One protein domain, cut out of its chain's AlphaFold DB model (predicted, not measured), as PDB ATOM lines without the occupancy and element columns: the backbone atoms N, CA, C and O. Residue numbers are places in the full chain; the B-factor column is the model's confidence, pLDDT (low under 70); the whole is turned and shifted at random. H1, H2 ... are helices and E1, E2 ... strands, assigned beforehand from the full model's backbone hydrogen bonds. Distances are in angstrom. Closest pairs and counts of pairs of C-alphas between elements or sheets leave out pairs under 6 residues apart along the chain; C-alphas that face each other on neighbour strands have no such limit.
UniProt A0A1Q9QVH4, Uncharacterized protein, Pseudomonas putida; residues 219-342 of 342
ATOM      1  N   GLN A 219     142.451 198.393 155.296       95.12
ATOM      2  CA  GLN A 219     142.918 199.517 156.095       95.12
ATOM      3  C   GLN A 219     142.091 199.609 157.377       95.12
ATOM      4  O   GLN A 219     140.858 199.599 157.344       95.12
ATOM      5  N   LEU A 220     142.774 199.686 158.519       94.81
ATOM      6  CA  LEU A 220     142.150 199.679 159.839       94.81
ATOM      7  C   LEU A 220     142.148 201.099 160.392       94.81
ATOM      8  O   LEU A 220     143.208 201.701 160.571       94.81
ATOM      9  N   TYR A 221     140.965 201.628 160.676       93.94
ATOM     10  CA  TYR A 221     140.775 202.991 161.163       93.94
ATOM     11  C   TYR A 221     140.107 202.998 162.527       93.94
ATOM     12  O   TYR A 221     139.321 202.103 162.827       93.94
ATOM     13  N   VAL A 222     140.372 204.031 163.328       93.62
ATOM     14  CA  VAL A 222     139.654 204.265 164.581       93.62
ATOM     15  C   VAL A 222     138.149 204.327 164.307       93.62
ATOM     16  O   VAL A 222     137.680 205.052 163.426       93.62
ATOM     17  N   ALA A 223     137.390 203.527 165.050       90.44
ATOM     18  CA  ALA A 223     135.954 203.419 164.909       90.44
ATOM     19  C   ALA A 223     135.263 204.657 165.485       90.44
ATOM     20  O   ALA A 223     135.478 205.067 166.629       90.44
ATOM     21  N   ASN A 224     134.362 205.211 164.682       85.56
ATOM     22  CA  ASN A 224     133.450 206.266 165.084       85.56
ATOM     23  C   ASN A 224     132.022 205.824 164.746       85.56
ATOM     24  O   ASN A 224     131.451 206.215 163.726       85.56
ATOM     25  N   VAL A 225     131.505 204.889 165.546       82.06
ATOM     26  CA  VAL A 225     130.192 204.265 165.344       82.06
ATOM     27  C   VAL A 225     129.221 204.816 166.391       82.06
ATOM     28  O   VAL A 225     129.521 204.736 167.582       82.06
ATOM     29  N   PRO A 226     128.056 205.360 165.991       78.75
ATOM     30  CA  PRO A 226     127.056 205.832 166.942       78.75
ATOM     31  C   PRO A 226     126.643 204.736 167.932       78.75
ATOM     32  O   PRO A 226     126.352 203.610 167.532       78.75
ATOM     33  N   GLY A 227     126.600 205.073 169.222       79.00
ATOM     34  CA  GLY A 227     126.214 204.140 170.286       79.00
ATOM     35  C   GLY A 227     127.316 203.178 170.743       79.00
ATOM     36  O   GLY A 227     127.063 202.369 171.633       79.00
ATOM     37  N   LEU A 228     128.528 203.274 170.184       82.12
ATOM     38  CA  LEU A 228     129.697 202.526 170.636       82.12
ATOM     39  C   LEU A 228     130.809 203.495 171.077       82.12
ATOM     40  O   LEU A 228     131.087 204.454 170.353       82.12
ATOM     41  N   PRO A 229     131.474 203.260 172.225       87.38
ATOM     42  CA  PRO A 229     132.665 204.022 172.578       87.38
ATOM     43  C   PRO A 229     133.783 203.804 171.549       87.38
ATOM     44  O   PRO A 229     133.955 202.710 171.011       87.38
ATOM     45  N   THR A 230     134.567 204.846 171.290       90.44
ATOM     46  CA  THR A 230     135.772 204.767 170.457       90.44
ATOM     47  C   THR A 230     136.899 204.068 171.202       90.44
ATOM     48  O   THR A 230     137.629 203.271 170.614       90.44
ATOM     49  N   GLY A 231     137.044 204.360 172.492       92.19
ATOM     50  CA  GLY A 231     138.033 203.733 173.352       92.19
ATOM     51  C   GLY A 231     137.436 203.341 174.690       92.19
ATOM     52  O   GLY A 231     136.483 203.969 175.153       92.19
ATOM     53  N   VAL A 232     137.994 202.294 175.294       93.56
ATOM     54  CA  VAL A 232     137.657 201.851 176.649       93.56
ATOM     55  C   VAL A 232     138.911 201.538 177.462       93.56
ATOM     56  O   VAL A 232     139.846 200.908 176.967       93.56
ATOM     57  N   GLU A 233     138.905 201.926 178.731       93.69
ATOM     58  CA  GLU A 233     139.819 201.408 179.748       93.69
ATOM     59  C   GLU A 233     139.114 200.274 180.494       93.69
ATOM     60  O   GLU A 233     138.017 200.450 181.031       93.69
ATOM     61  N   VAL A 234     139.728 199.093 180.505       90.50
ATOM     62  CA  VAL A 234     139.095 197.865 180.991       90.50
ATOM     63  C   VAL A 234     139.951 197.208 182.061       90.50
ATOM     64  O   VAL A 234     141.147 196.983 181.860       90.50
ATOM     65  N   CYS A 235     139.315 196.816 183.167       87.88
ATOM     66  CA  CYS A 235     139.885 195.845 184.096       87.88
ATOM     67  C   CYS A 235     139.454 194.430 183.687       87.88
ATOM     68  O   CYS A 235     138.255 194.190 183.497       87.88
ATOM     69  N   PRO A 236     140.405 193.489 183.541       76.12
ATOM     70  CA  PRO A 236     140.095 192.123 183.127       76.12
ATOM     71  C   PRO A 236     139.240 191.383 184.162       76.12
ATOM     72  O   PRO A 236     138.425 190.544 183.784       76.12
ATOM     73  N   GLU A 237     139.386 191.721 185.445       76.31
ATOM     74  CA  GLU A 237     138.605 191.143 186.532       76.31
ATOM     75  C   GLU A 237     137.674 192.188 187.173       76.31
ATOM     76  O   GLU A 237     138.046 193.353 187.323       76.31
ATOM     77  N   PRO A 238     136.457 191.810 187.603       70.50
ATOM     78  CA  PRO A 238     135.541 192.749 188.257       70.50
ATOM     79  C   PRO A 238     136.064 193.267 189.606       70.50
ATOM     80  O   PRO A 238     135.780 194.404 189.996       70.50
ATOM     81  N   ASN A 239     136.825 192.420 190.307       75.44
ATOM     82  CA  ASN A 239     137.238 192.619 191.697       75.44
ATOM     83  C   ASN A 239     138.702 193.073 191.842       75.44
ATOM     84  O   ASN A 239     139.104 193.447 192.940       75.44
ATOM     85  N   SER A 240     139.483 193.062 190.757       76.81
ATOM     86  CA  SER A 240     140.873 193.522 190.712       76.81
ATOM     87  C   SER A 240     141.125 194.289 189.416       76.81
ATOM     88  O   SER A 240     140.667 193.893 188.347       76.81
ATOM     89  N   CYS A 241     141.864 195.393 189.506       78.62
ATOM     90  CA  CYS A 241     142.308 196.166 188.342       78.62
ATOM     91  C   CYS A 241     143.805 195.996 188.061       78.62
ATOM     92  O   CYS A 241     144.413 196.798 187.349       78.62
ATOM     93  N   GLU A 242     144.401 194.938 188.605       78.50
ATOM     94  CA  GLU A 242     145.734 194.507 188.215       78.50
ATOM     95  C   GLU A 242     145.705 194.051 186.742       78.50
ATOM     96  O   GLU A 242     144.835 193.286 186.326       78.50
ATOM     97  N   GLY A 243     146.605 194.587 185.911       79.12
ATOM     98  CA  GLY A 243     146.632 194.282 184.473       79.12
ATOM     99  C   GLY A 243     145.550 194.973 183.629       79.12
ATOM    100  O   GLY A 243     145.177 194.450 182.567       79.12
ATOM    101  N   LYS A 244     145.043 196.132 184.084       88.38
ATOM    102  CA  LYS A 244     144.177 197.011 183.281       88.38
ATOM    103  C   LYS A 244     144.786 197.291 181.903       88.38
ATOM    104  O   LYS A 244     146.005 197.365 181.761       88.38
ATOM    105  N   GLY A 245     143.929 197.423 180.897       92.31
ATOM    106  CA  GLY A 245     144.337 197.673 179.518       92.31
ATOM    107  C   GLY A 245     143.480 198.746 178.867       92.31
ATOM    108  O   GLY A 245     142.312 198.928 179.221       92.31
ATOM    109  N   TRP A 246     144.063 199.435 177.893       94.75
ATOM    110  CA  TRP A 246     143.392 200.458 177.102       94.75
ATOM    111  C   TRP A 246     143.148 199.924 175.705       94.75
ATOM    112  O   TRP A 246     144.079 199.474 175.043       94.75
ATOM    113  N   PHE A 247     141.904 199.976 175.246       93.88
ATOM    114  CA  PHE A 247     141.512 199.444 173.951       93.88
ATOM    115  C   PHE A 247     140.922 200.546 173.088       93.88
ATOM    116  O   PHE A 247     140.111 201.341 173.560       93.88
ATOM    117  N   ILE A 248     141.294 200.553 171.810       94.44
ATOM    118  CA  ILE A 248     140.689 201.409 170.792       94.44
ATOM    119  C   ILE A 248     139.944 200.525 169.805       94.44
ATOM    120  O   ILE A 248     140.508 199.577 169.256       94.44
ATOM    121  N   PHE A 249     138.667 200.829 169.592       92.81
ATOM    122  CA  PHE A 249     137.845 200.146 168.608       92.81
ATOM    123  C   PHE A 249     138.221 200.591 167.210       92.81
ATOM    124  O   PHE A 249     138.386 201.780 166.941       92.81
ATOM    125  N   LEU A 250     138.329 199.617 166.316       93.75
ATOM    126  CA  LEU A 250     138.681 199.811 164.924       93.75
ATOM    127  C   LEU A 250     137.542 199.374 164.013       93.75
ATOM    128  O   LEU A 250     136.721 198.535 164.384       93.75
ATOM    129  N   LYS A 251     137.533 199.930 162.804       92.94
ATOM    130  CA  LYS A 251     136.706 199.514 161.674       92.94
ATOM    131  C   LYS A 251     137.608 199.245 160.470       92.94
ATOM    132  O   LYS A 251     138.501 200.048 160.188       92.94
ATOM    133  N   ALA A 252     137.397 198.120 159.792       93.75
ATOM    134  CA  ALA A 252     138.169 197.744 158.612       93.75
ATOM    135  C   ALA A 252     137.476 198.213 157.329       93.75
ATOM    136  O   ALA A 252     136.245 198.211 157.242       93.75
ATOM    137  N   PHE A 253     138.272 198.617 156.341       94.25
ATOM    138  CA  PHE A 253     137.796 199.051 155.032       94.25
ATOM    139  C   PHE A 253     138.649 198.454 153.916       94.25
ATOM    140  O   PHE A 253     139.871 198.394 154.047       94.25
ATOM    141  N   ASP A 254     138.005 198.046 152.825       94.12
ATOM    142  CA  ASP A 254     138.685 197.605 151.605       94.12
ATOM    143  C   ASP A 254     139.214 198.790 150.775       94.12
ATOM    144  O   ASP A 254     138.982 199.964 151.088       94.12
ATOM    145  N   ALA A 255     139.918 198.491 149.680       91.56
ATOM    146  CA  ALA A 255     140.453 199.497 148.759       91.56
ATOM    147  C   ALA A 255     139.368 200.388 148.119       91.56
ATOM    148  O   ALA A 255     139.658 201.501 147.683       91.56
ATOM    149  N   GLN A 256     138.116 199.921 148.066       92.56
ATOM    150  CA  GLN A 256     136.965 200.676 147.568       92.56
ATOM    151  C   GLN A 256     136.309 201.543 148.658       92.56
ATOM    152  O   GLN A 256     135.347 202.260 148.381       92.56
ATOM    153  N   GLY A 257     136.809 201.498 149.898       90.88
ATOM    154  CA  GLY A 257     136.259 202.225 151.036       90.88
ATOM    155  C   GLY A 257     134.976 201.612 151.600       90.88
ATOM    156  O   GLY A 257     134.260 202.283 152.349       90.88
ATOM    157  N   ARG A 258     134.662 200.356 151.260       92.19
ATOM    158  CA  ARG A 258     133.547 199.609 151.852       92.19
ATOM    159  C   ARG A 258     133.999 199.003 153.169       92.19
ATOM    160  O   ARG A 258     135.119 198.514 153.285       92.19
ATOM    161  N   SER A 259     133.128 199.040 154.172       91.50
ATOM    162  CA  SER A 259     133.442 198.455 155.470       91.50
ATOM    163  C   SER A 259     133.406 196.934 155.427       91.50
ATOM    164  O   SER A 259     132.472 196.367 154.860       91.50
ATOM    165  N   VAL A 260     134.368 196.309 156.095       92.62
ATOM    166  CA  VAL A 260     134.489 194.856 156.230       92.62
ATOM    167  C   VAL A 260     134.433 194.492 157.713       92.62
ATOM    168  O   VAL A 260     135.043 195.168 158.543       92.62
ATOM    169  N   ASP A 261     133.679 193.446 158.047       90.25
ATOM    170  CA  ASP A 261     133.557 192.961 159.422       90.25
ATOM    171  C   ASP A 261     134.817 192.193 159.838       90.25
ATOM    172  O   ASP A 261     135.394 191.432 159.060       90.25
ATOM    173  N   PHE A 262     135.232 192.360 161.092       87.12
ATOM    174  CA  PHE A 262     136.329 191.598 161.676       87.12
ATOM    175  C   PHE A 262     135.920 190.163 161.967       87.12
ATOM    176  O   PHE A 262     134.793 189.884 162.374       87.12
ATOM    177  N   ILE A 263     136.893 189.264 161.881       81.62
ATOM    178  CA  ILE A 263     136.755 187.877 162.312       81.62
ATOM    179  C   ILE A 263     137.405 187.751 163.679       81.62
ATOM    180  O   ILE A 263     138.626 187.666 163.806       81.62
ATOM    181  N   THR A 264     136.579 187.795 164.721       68.12
ATOM    182  CA  THR A 264     137.069 187.775 166.104       68.12
ATOM    183  C   THR A 264     136.919 186.381 166.703       68.12
ATOM    184  O   THR A 264     135.868 185.764 166.527       68.12
ATOM    185  N   PRO A 265     137.936 185.840 167.398       60.47
ATOM    186  CA  PRO A 265     137.821 184.543 168.053       60.47
ATOM    187  C   PRO A 265     136.886 184.662 169.266       60.47
ATOM    188  O   PRO A 265     137.257 185.219 170.299       60.47
ATOM    189  N   THR A 266     135.662 184.149 169.152       53.31
ATOM    190  CA  THR A 266     134.609 184.398 170.153       53.31
ATOM    191  C   THR A 266     134.724 183.483 171.374       53.31
ATOM    192  O   THR A 266     134.348 183.864 172.477       53.31
ATOM    193  N   SER A 267     135.322 182.301 171.240       51.78
ATOM    194  CA  SER A 267     135.782 181.436 172.338       51.78
ATOM    195  C   SER A 267     136.478 180.206 171.741       51.78
ATOM    196  O   SER A 267     136.484 180.026 170.525       51.78
ATOM    197  N   ARG A 268     137.002 179.301 172.580       46.41
ATOM    198  CA  ARG A 268     137.525 177.999 172.118       46.41
ATOM    199  C   ARG A 268     136.441 177.094 171.492       46.41
ATOM    200  O   ARG A 268     136.796 176.167 170.779       46.41
ATOM    201  N   TYR A 269     135.151 177.347 171.748       42.84
ATOM    202  CA  TYR A 269     134.055 176.427 171.402       42.84
ATOM    203  C   TYR A 269     133.056 176.963 170.368       42.84
ATOM    204  O   TYR A 269     132.381 176.176 169.716       42.84
ATOM    205  N   SER A 270     132.932 178.282 170.212       54.72
ATOM    206  CA  SER A 270     131.903 178.909 169.361       54.72
ATOM    207  C   SER A 270     132.373 179.246 167.940       54.72
ATOM    208  O   SER A 270     131.577 179.742 167.137       54.72
ATOM    209  N   GLY A 271     133.653 179.002 167.641       56.81
ATOM    210  CA  GLY A 271     134.308 179.517 166.441       56.81
ATOM    211  C   GLY A 271     134.403 181.049 166.455       56.81
ATOM    212  O   GLY A 271     133.983 181.687 167.429       56.81
ATOM    213  N   PRO A 272     134.979 181.649 165.408       64.69
ATOM    214  CA  PRO A 272     134.982 183.081 165.219       64.69
ATOM    215  C   PRO A 272     133.597 183.604 164.805       64.69
ATOM    216  O   PRO A 272     132.815 182.922 164.133       64.69
ATOM    217  N   THR A 273     133.290 184.837 165.202       68.00
ATOM    218  CA  THR A 273     132.075 185.551 164.795       68.00
ATOM    219  C   THR A 273     132.432 186.862 164.098       68.00
ATOM    220  O   THR A 273     133.398 187.526 164.503       68.00
ATOM    221  N   PRO A 274     131.663 187.239 163.057       78.25
ATOM    222  CA  PRO A 274     131.763 188.558 162.456       78.25
ATOM    223  C   PRO A 274     131.474 189.626 163.508       78.25
ATOM    224  O   PRO A 274     130.480 189.539 164.231       78.25
ATOM    225  N   ALA A 275     132.339 190.628 163.590       83.31
ATOM    226  CA  ALA A 275     132.165 191.779 164.455       83.31
ATOM    227  C   ALA A 275     132.384 193.058 163.647       83.31
ATOM    228  O   ALA A 275     133.424 193.239 163.020       83.31
ATOM    229  N   VAL A 276     131.422 193.980 163.710       84.31
ATOM    230  CA  VAL A 276     131.488 195.269 162.993       84.31
ATOM    231  C   VAL A 276     132.694 196.108 163.440       84.31
ATOM    232  O   VAL A 276     133.225 196.919 162.681       84.31
ATOM    233  N   VAL A 277     133.122 195.914 164.688       88.06
ATOM    234  CA  VAL A 277     134.280 196.565 165.295       88.06
ATOM    235  C   VAL A 277     135.120 195.563 166.078       88.06
ATOM    236  O   VAL A 277     134.597 194.606 166.654       88.06
ATOM    237  N   ALA A 278     136.419 195.828 166.168       89.62
ATOM    238  CA  ALA A 278     137.331 195.094 167.037       89.62
ATOM    239  C   ALA A 278     138.157 196.077 167.866       89.62
ATOM    240  O   ALA A 278     138.751 197.007 167.324       89.62
ATOM    241  N   GLY A 279     138.170 195.890 169.183       90.50
ATOM    242  CA  GLY A 279     139.015 196.642 170.098       90.50
ATOM    243  C   GLY A 279     140.417 196.053 170.116       90.50
ATOM    244  O   GLY A 279     140.571 194.846 170.298       90.50
ATOM    245  N   VAL A 280     141.428 196.896 169.941       92.56
ATOM    246  CA  VAL A 280     142.843 196.511 169.981       92.56
ATOM    247  C   VAL A 280     143.508 197.221 171.145       92.56
ATOM    248  O   VAL A 280     143.280 198.414 171.351       92.56
ATOM    249  N   GLU A 281     144.300 196.482 171.915       93.38
ATOM    250  CA  GLU A 281     145.032 197.037 173.045       93.38
ATOM    251  C   GLU A 281     146.154 197.978 172.587       93.38
ATOM    252  O   GLU A 281     146.978 197.635 171.734       93.38
ATOM    253  N   VAL A 282     146.193 199.162 173.186       94.62
ATOM    254  CA  VAL A 282     147.163 200.223 172.914       94.62
ATOM    255  C   VAL A 282     147.848 200.662 174.207       94.62
ATOM    256  O   VAL A 282     147.407 200.340 175.311       94.62
ATOM    257  N   SER A 283     148.931 201.429 174.080       94.19
ATOM    258  CA  SER A 283     149.537 202.092 175.235       94.19
ATOM    259  C   SER A 283     148.606 203.167 175.810       94.19
ATOM    260  O   SER A 283     147.812 203.777 175.090       94.19
ATOM    261  N   GLU A 284     148.750 203.457 177.104       93.75
ATOM    262  CA  GLU A 284     148.017 204.547 177.762       93.75
ATOM    263  C   GLU A 284     148.229 205.888 177.045       93.75
ATOM    264  O   GLU A 284     147.275 206.623 176.796       93.75
ATOM    265  N   ALA A 285     149.466 206.179 176.630       93.56
ATOM    266  CA  ALA A 285     149.792 207.397 175.893       93.56
ATOM    267  C   ALA A 285     149.005 207.503 174.574       93.56
ATOM    268  O   ALA A 285     148.461 208.561 174.254       93.56
ATOM    269  N   GLN A 286     148.896 206.401 173.827       94.25
ATOM    270  CA  GLN A 286     148.134 206.359 172.581       94.25
ATOM    271  C   GLN A 286     146.628 206.513 172.827       94.25
ATOM    272  O   GLN A 286     145.954 207.223 172.080       94.25
ATOM    273  N   TYR A 287     146.107 205.889 173.887       94.88
ATOM    274  CA  TYR A 287     144.712 206.032 174.301       94.88
ATOM    275  C   TYR A 287     144.367 207.486 174.631       94.88
ATOM    276  O   TYR A 287     143.412 208.032 174.079       94.88
ATOM    277  N   GLN A 288     145.177 208.140 175.470       94.44
ATOM    278  CA  GLN A 288     144.960 209.535 175.857       94.44
ATOM    279  C   GLN A 288     145.072 210.485 174.659       94.44
ATOM    280  O   GLN A 288     144.262 211.400 174.537       94.44
ATOM    281  N   ARG A 289     146.002 210.235 173.725       92.56
ATOM    282  CA  ARG A 289     146.136 211.022 172.487       92.56
ATOM    283  C   ARG A 289     144.862 210.981 171.642       92.56
ATOM    284  O   ARG A 289     144.379 212.023 171.208       92.56
ATOM    285  N   ILE A 290     144.307 209.787 171.422       92.31
ATOM    286  CA  ILE A 290     143.077 209.609 170.631       92.31
ATOM    287  C   ILE A 290     141.869 210.197 171.376       92.31
ATOM    288  O   ILE A 290     141.008 210.826 170.760       92.31
ATOM    289  N   LYS A 291     141.828 210.053 172.708       92.69
ATOM    290  CA  LYS A 291     140.802 210.665 173.561       92.69
ATOM    291  C   LYS A 291     140.791 212.185 173.428       92.69
ATOM    292  O   LYS A 291     139.743 212.758 173.149       92.69
ATOM    293  N   GLN A 292     141.951 212.824 173.568       90.56
ATOM    294  CA  GLN A 292     142.105 214.272 173.407       90.56
ATOM    295  C   GLN A 292     141.714 214.721 171.996       90.56
ATOM    296  O   GLN A 292     140.885 215.613 171.855       90.56
ATOM    297  N   ALA A 293     142.179 214.020 170.955       87.62
ATOM    298  CA  ALA A 293     141.820 214.336 169.571       87.62
ATOM    299  C   ALA A 293     140.299 214.305 169.316       87.62
ATOM    300  O   ALA A 293     139.783 215.138 168.566       87.62
ATOM    301  N   LYS A 294     139.568 213.372 169.948       86.25
ATOM    302  CA  LYS A 294     138.100 213.314 169.864       86.25
ATOM    303  C   LYS A 294     137.430 214.474 170.595       86.25
ATOM    304  O   LYS A 294     136.430 214.986 170.102       86.25
ATOM    305  N   LEU A 295     137.950 214.859 171.761       85.81
ATOM    306  CA  LEU A 295     137.408 215.957 172.564       85.81
ATOM    307  C   LEU A 295     137.603 217.311 171.870       85.81
ATOM    308  O   LEU A 295     136.670 218.108 171.846       85.81
ATOM    309  N   ASP A 296     138.763 217.531 171.251       81.12
ATOM    310  CA  ASP A 296     139.105 218.804 170.606       81.12
ATOM    311  C   ASP A 296     138.298 219.047 169.320       81.12
ATOM    312  O   ASP A 296     137.857 220.165 169.060       81.12
ATOM    313  N   ASN A 297     138.067 217.999 168.521       66.19
ATOM    314  CA  ASN A 297     137.413 218.116 167.210       66.19
ATOM    315  C   ASN A 297     135.970 217.582 167.176       66.19
ATOM    316  O   ASN A 297     135.351 217.570 166.111       66.19
ATOM    317  N   VAL A 298     135.434 217.080 168.299       63.66
ATOM    318  CA  VAL A 298     134.129 216.377 168.423       63.66
ATOM    319  C   VAL A 298     134.027 215.098 167.556       63.66
ATOM    320  O   VAL A 298     133.074 214.322 167.664       63.66
ATOM    321  N   ARG A 299     135.022 214.820 166.705       65.12
ATOM    322  CA  ARG A 299     135.069 213.708 165.754       65.12
ATOM    323  C   ARG A 299     136.514 213.274 165.507       65.12
ATOM    324  O   ARG A 299     137.416 214.103 165.483       65.12
ATOM    325  N   ILE A 300     136.718 211.977 165.274       70.50
ATOM    326  CA  ILE A 300     137.987 211.438 164.764       70.50
ATOM    327  C   ILE A 300     137.811 211.138 163.274       70.50
ATOM    328  O   ILE A 300     137.007 210.280 162.893       70.50
ATOM    329  N   ASP A 301     138.561 211.845 162.431       68.62
ATOM    330  CA  ASP A 301     138.458 211.748 160.974       68.62
ATOM    331  C   ASP A 301     139.393 210.676 160.428       68.62
ATOM    332  O   ASP A 301     140.553 210.948 160.133       68.62
ATOM    333  N   ARG A 302     138.866 209.448 160.290       72.62
ATOM    334  CA  ARG A 302     139.554 208.293 159.672       72.62
ATOM    335  C   ARG A 302     141.026 208.216 160.083       72.62
ATOM    336  O   ARG A 302     141.926 208.099 159.250       72.62
ATOM    337  N   GLU A 303     141.269 208.263 161.387       88.88
ATOM    338  CA  GLU A 303     142.608 208.059 161.909       88.88
ATOM    339  C   GLU A 303     143.007 206.602 161.674       88.88
ATOM    340  O   GLU A 303     142.397 205.677 162.211       88.88
ATOM    341  N   ARG A 304     143.989 206.384 160.799       92.38
ATOM    342  CA  ARG A 304     144.486 205.038 160.497       92.38
ATOM    343  C   ARG A 304     145.176 204.483 161.740       92.38
ATOM    344  O   ARG A 304     145.946 205.188 162.376       92.38
ATOM    345  N   MET A 305     144.964 203.222 162.070       93.31
ATOM    346  CA  MET A 305     145.673 202.527 163.150       93.31
ATOM    347  C   MET A 305     146.559 201.410 162.621       93.31
ATOM    348  O   MET A 305     147.584 201.127 163.228       93.31
ATOM    349  N   GLY A 306     146.205 200.817 161.483       93.25
ATOM    350  CA  GLY A 306     146.951 199.696 160.931       93.25
ATOM    351  C   GLY A 306     146.432 199.231 159.580       93.25
ATOM    352  O   GLY A 306     145.668 199.934 158.909       93.25
ATOM    353  N   SER A 307     146.840 198.027 159.206       94.00
ATOM    354  CA  SER A 307     146.400 197.323 158.003       94.00
ATOM    355  C   SER A 307     146.303 195.819 158.241       94.00
ATOM    356  O   SER A 307     146.887 195.284 159.182       94.00
ATOM    357  N   SER A 308     145.559 195.134 157.382       93.12
ATOM    358  CA  SER A 308     145.596 193.681 157.246       93.12
ATOM    359  C   SER A 308     146.006 193.368 155.807       93.12
ATOM    360  O   SER A 308     145.301 193.796 154.890       93.12
ATOM    361  N   PRO A 309     147.162 192.723 155.580       93.50
ATOM    362  CA  PRO A 309     147.598 192.370 154.235       93.50
ATOM    363  C   PRO A 309     146.602 191.438 153.543       93.50
ATOM    364  O   PRO A 309     145.987 190.593 154.194       93.50
ATOM    365  N   ALA A 310     146.510 191.543 152.217       93.69
ATOM    366  CA  ALA A 310     145.745 190.590 151.424       93.69
ATOM    367  C   ALA A 310     146.224 189.154 151.684       93.69
ATOM    368  O   ALA A 310     147.419 188.894 151.847       93.69
ATOM    369  N   PHE A 311     145.276 188.225 151.689       93.56
ATOM    370  CA  PHE A 311     145.476 186.799 151.947       93.56
ATOM    371  C   PHE A 311     146.031 186.489 153.347       93.56
ATOM    372  O   PHE A 311     146.670 185.456 153.554       93.56
ATOM    373  N   SER A 312     145.765 187.359 154.327       90.06
ATOM    374  CA  SER A 312     146.170 187.154 155.715       90.06
ATOM    375  C   SER A 312     145.035 187.408 156.700       90.06
ATOM    376  O   SER A 312     144.211 188.296 156.524       90.06
ATOM    377  N   SER A 313     145.017 186.642 157.794       86.25
ATOM    378  CA  SER A 313     144.170 186.948 158.956       86.25
ATOM    379  C   SER A 313     144.849 187.886 159.965       86.25
ATOM    380  O   SER A 313     144.266 188.224 160.998       86.25
ATOM    381  N   ARG A 314     146.110 188.270 159.719       87.25
ATOM    382  CA  ARG A 314     146.908 189.085 160.635       87.25
ATOM    383  C   ARG A 314     146.565 190.563 160.478       87.25
ATOM    384  O   ARG A 314     146.425 191.073 159.371       87.25
ATOM    385  N   MET A 315     146.500 191.256 161.609       90.06
ATOM    386  CA  MET A 315     146.449 192.713 161.662       90.06
ATOM    387  C   MET A 315     147.800 193.262 162.118       90.06
ATOM    388  O   MET A 315     148.407 192.730 163.053       90.06
ATOM    389  N   GLU A 316     148.240 194.327 161.460       91.25
ATOM    390  CA  GLU A 316     149.521 194.996 161.664       91.25
ATOM    391  C   GLU A 316     149.282 196.452 162.058       91.25
ATOM    392  O   GLU A 316     148.556 197.177 161.377       91.25
ATOM    393  N   PHE A 317     149.896 196.884 163.160       90.81
ATOM    394  CA  PHE A 317     149.646 198.201 163.758       90.81
ATOM    395  C   PHE A 317     150.896 199.086 163.865       90.81
ATOM    396  O   PHE A 317     150.782 200.253 164.243       90.81
ATOM    397  N   GLY A 318     152.084 198.564 163.533       85.88
ATOM    398  CA  GLY A 318     153.355 199.240 163.821       85.88
ATOM    399  C   GLY A 318     153.410 199.697 165.284       85.88
ATOM    400  O   GLY A 318     152.922 198.995 166.165       85.88
ATOM    401  N   ASP A 319     153.873 200.923 165.518       84.94
ATOM    402  CA  ASP A 319     153.994 201.503 166.866       84.94
ATOM    403  C   ASP A 319     152.655 202.006 167.455       84.94
ATOM    404  O   ASP A 319     152.623 202.608 168.531       84.94
ATOM    405  N   ARG A 320     151.525 201.827 166.747       85.75
ATOM    406  CA  ARG A 320     150.202 202.332 167.178       85.75
ATOM    407  C   ARG A 320     149.442 201.375 168.092       85.75
ATOM    408  O   ARG A 320     148.443 201.793 168.677       85.75
ATOM    409  N   ALA A 321     149.896 200.133 168.230       84.69
ATOM    410  CA  ALA A 321     149.394 199.166 169.202       84.69
ATOM    411  C   ALA A 321     150.567 198.496 169.929       84.69
ATOM    412  O   ALA A 321     151.726 198.730 169.602       84.69
ATOM    413  N   LEU A 322     150.269 197.674 170.934       81.69
ATOM    414  CA  LEU A 322     151.302 196.885 171.608       81.69
ATOM    415  C   LEU A 322     151.785 195.731 170.710       81.69
ATOM    416  O   LEU A 322     150.967 195.083 170.060       81.69
ATOM    417  N   ASP A 323     153.082 195.398 170.756       74.56
ATOM    418  CA  ASP A 323     153.672 194.263 170.012       74.56
ATOM    419  C   ASP A 323     152.947 192.932 170.271       74.56
ATOM    420  O   ASP A 323     152.757 192.106 169.378       74.56
ATOM    421  N   LYS A 324     152.511 192.729 171.519       79.00
ATOM    422  CA  LYS A 324     151.590 191.662 171.923       79.00
ATOM    423  C   LYS A 324     150.284 192.294 172.378       79.00
ATOM    424  O   LYS A 324     150.046 192.446 173.573       79.00
ATOM    425  N   TYR A 325     149.455 192.683 171.419       80.00
ATOM    426  CA  TYR A 325     148.150 193.256 171.709       80.00
ATOM    427  C   TYR A 325     147.134 192.173 172.083       80.00
ATOM    428  O   TYR A 325     147.053 191.110 171.458       80.00
ATOM    429  N   ARG A 326     146.301 192.462 173.083       86.25
ATOM    430  CA  ARG A 326     145.028 191.761 173.261       86.25
ATOM    431  C   ARG A 326     143.973 192.386 172.356       86.25
ATOM    432  O   ARG A 326     144.068 193.547 171.960       86.25
ATOM    433  N   THR A 327     142.943 191.608 172.050       86.12
ATOM    434  CA  THR A 327     141.744 192.114 171.381       86.12
ATOM    435  C   THR A 327     140.531 191.960 172.283       86.12
ATOM    436  O   THR A 327     140.463 191.050 173.114       86.12
ATOM    437  N   ILE A 328     139.571 192.863 172.126       83.38
ATOM    438  CA  ILE A 328     138.288 192.818 172.814       83.38
ATOM    439  C   ILE A 328     137.163 193.061 171.812       83.38
ATOM    440  O   ILE A 328     137.278 193.875 170.898       83.38
ATOM    441  N   THR A 329     136.065 192.331 171.964       80.19
ATOM    442  CA  THR A 329     134.866 192.502 171.139       80.19
ATOM    443  C   THR A 329     133.843 193.364 171.864       80.19
ATOM    444  O   THR A 329     133.882 193.503 173.088       80.19
ATOM    445  N   GLN A 330     132.878 193.910 171.125       73.31
ATOM    446  CA  GLN A 330     131.749 194.616 171.731       73.31
ATOM    447  C   GLN A 330     130.982 193.725 172.729       73.31
ATOM    448  O   GLN A 330     130.602 194.190 173.796       73.31
ATOM    449  N   GLU A 331     130.809 192.435 172.427       75.06
ATOM    450  CA  GLU A 331     130.128 191.481 173.318       75.06
ATOM    451  C   GLU A 331     130.855 191.312 174.661       75.06
ATOM    452  O   GLU A 331     130.223 191.238 175.715       75.06
ATOM    453  N   ARG A 332     132.194 191.312 174.643       75.06
ATOM    454  CA  ARG A 332     133.018 191.211 175.857       75.06
ATOM    455  C   ARG A 332     132.833 192.404 176.793       75.06
ATOM    456  O   ARG A 332     132.966 192.206 178.001       75.06
ATOM    457  N   LEU A 333     132.482 193.591 176.282       74.12
ATOM    458  CA  LEU A 333     132.258 194.792 177.104       74.12
ATOM    459  C   LEU A 333     131.176 194.592 178.171       74.12
ATOM    460  O   LEU A 333     131.257 195.199 179.231       74.12
ATOM    461  N   ALA A 334     130.201 193.710 177.930       75.00
ATOM    462  CA  ALA A 334     129.149 193.404 178.900       75.00
ATOM    463  C   ALA A 334     129.639 192.574 180.103       75.00
ATOM    464  O   ALA A 334     128.944 192.475 181.110       75.00
ATOM    465  N   THR A 335     130.814 191.947 179.994       77.44
ATOM    466  CA  THR A 335     131.344 190.997 180.990       77.44
ATOM    467  C   THR A 335     132.547 191.523 181.766       77.44
ATOM    468  O   THR A 335     132.984 190.888 182.723       77.44
ATOM    469  N   VAL A 336     133.087 192.670 181.359       80.69
ATOM    470  CA  VAL A 336     134.281 193.284 181.946       80.69
ATOM    471  C   VAL A 336     133.921 194.582 182.658       80.69
ATOM    472  O   VAL A 336     132.906 195.211 182.361       80.69
ATOM    473  N   LYS A 337     134.771 195.011 183.592       86.00
ATOM    474  CA  LYS A 337     134.596 196.297 184.264       86.00
ATOM    475  C   LYS A 337     135.238 197.400 183.425       86.00
ATOM    476  O   LYS A 337     136.462 197.469 183.329       86.00
ATOM    477  N   VAL A 338     134.407 198.258 182.840       88.19
ATOM    478  CA  VAL A 338     134.846 199.464 182.123       88.19
ATOM    479  C   VAL A 338     135.072 200.583 183.140       88.19
ATOM    480  O   VAL A 338     134.169 200.904 183.912       88.19
ATOM    481  N   LEU A 339     136.282 201.140 183.172       86.50
ATOM    482  CA  LEU A 339     136.655 202.249 184.057       86.50
ATOM    483  C   LEU A 339     136.425 203.612 183.404       86.50
ATOM    484  O   LEU A 339     135.993 204.550 184.066       86.50
ATOM    485  N   ASP A 340     136.726 203.703 182.114       89.56
ATOM    486  CA  ASP A 340     136.623 204.915 181.312       89.56
ATOM    487  C   ASP A 340     136.234 204.540 179.881       89.56
ATOM    488  O   ASP A 340     136.560 203.452 179.397       89.56
ATOM    489  N   SER A 341     135.517 205.436 179.211       90.38
ATOM    490  CA  SER A 341     135.133 205.279 177.811       90.38
ATOM    491  C   SER A 341     134.854 206.636 177.181       90.38
ATOM    492  O   SER A 341     134.363 207.526 177.879       90.38
ATOM    493  N   PHE A 342     135.101 206.790 175.879       85.56
ATOM    494  CA  PHE A 342     134.889 208.067 175.186       85.56
ATOM    495  C   PHE A 342     134.408 207.937 173.744       85.56
ATOM    496  O   PHE A 342     134.684 206.920 173.065       85.56
TER     497      PHE A 342
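AT A GLANCE: This is residues 219 to 342 of the 342 residues of an uncharacterized protein of Pseudomonas putida (UniProt A0A1Q9QVH4). A strongly twisted sheet is built along one long strand, E3, with E1 then E7 toward one end of it, E2 then E8 toward the other, and E6 on its opposite side. Helix H1 covers part of one face, and the small hairpin E4 and E5 reaches away from the sheet on the side opposite H1. The printed part has 124 residues, with two named helices and eight named strands in the order E1 E2 E3 E4 E5 E6 H1 E7 H2 E8; the class is mixed, and the named elements hold 59 residues, under half. It is compact, with a radius of gyration of the C-alphas of 14.1 A and spans of 44 by 43 by 28 A.

HOW THE PARTS SIT: Begin at E1, residues 219 to 222, antiparallel to E3, residues 245 to 253, with N 221 and O 251 3.0 A apart. On the other side of E1 is E7, residues 304 to 308, antiparallel, with N 220 and O 306 at 2.9 A. Next, E2, residues 231 to 235, forms a hairpin with E3, with N 232 and O 247 at 2.9 A. On the other side of E2 is E8, residues 337 to 341, antiparallel, with N 233 and O 340 at 2.9 A. E6, residues 278 to 282, is antiparallel to E3, with N 250 and O 278 at 2.8 A. The hairpin of E4, residues 262 to 265, and E5, residues 272 to 275, has N 262 and O 275 at 2.8 A; E5 runs on into E6 at 90 degrees. H1, residues 284 to 297, is on the branched sheet at a height of 9.1 A, over E3 and slantwise to it at 55 degrees on the local plane; their closest C-alphas, of Trp 246 and Glu 284, are 6.2 A apart. H2, residues 331 to 334, is only just not on that sheet, with 4 pairs of C-alphas within 10 A. Every O i to N i+4 pair of H1 is within hydrogen-bond range; H2 is too short for one.

IN THESE COORDINATES: Find C-alpha 219 at (142.918, 199.517, 156.095), where E1 begins. E3 runs 25.4 A from C-alpha 245 at (144.337, 197.673, 179.518), and H1 runs 20.2 A. E8 ends at C-alpha 341, at (135.133, 205.279, 177.811).

THE WHOLE: The C-alphas farthest apart, of Asn 239 and Gln 256, are 44.9 A apart. The printed part has no cut. Look along residues 309 to 330 for the long link, E7 to H2; its residues 327 to 328 pair with 279 to 280 of E6. The pLDDT is under 70 at residues 264 to 273, 297 to 299 and 301.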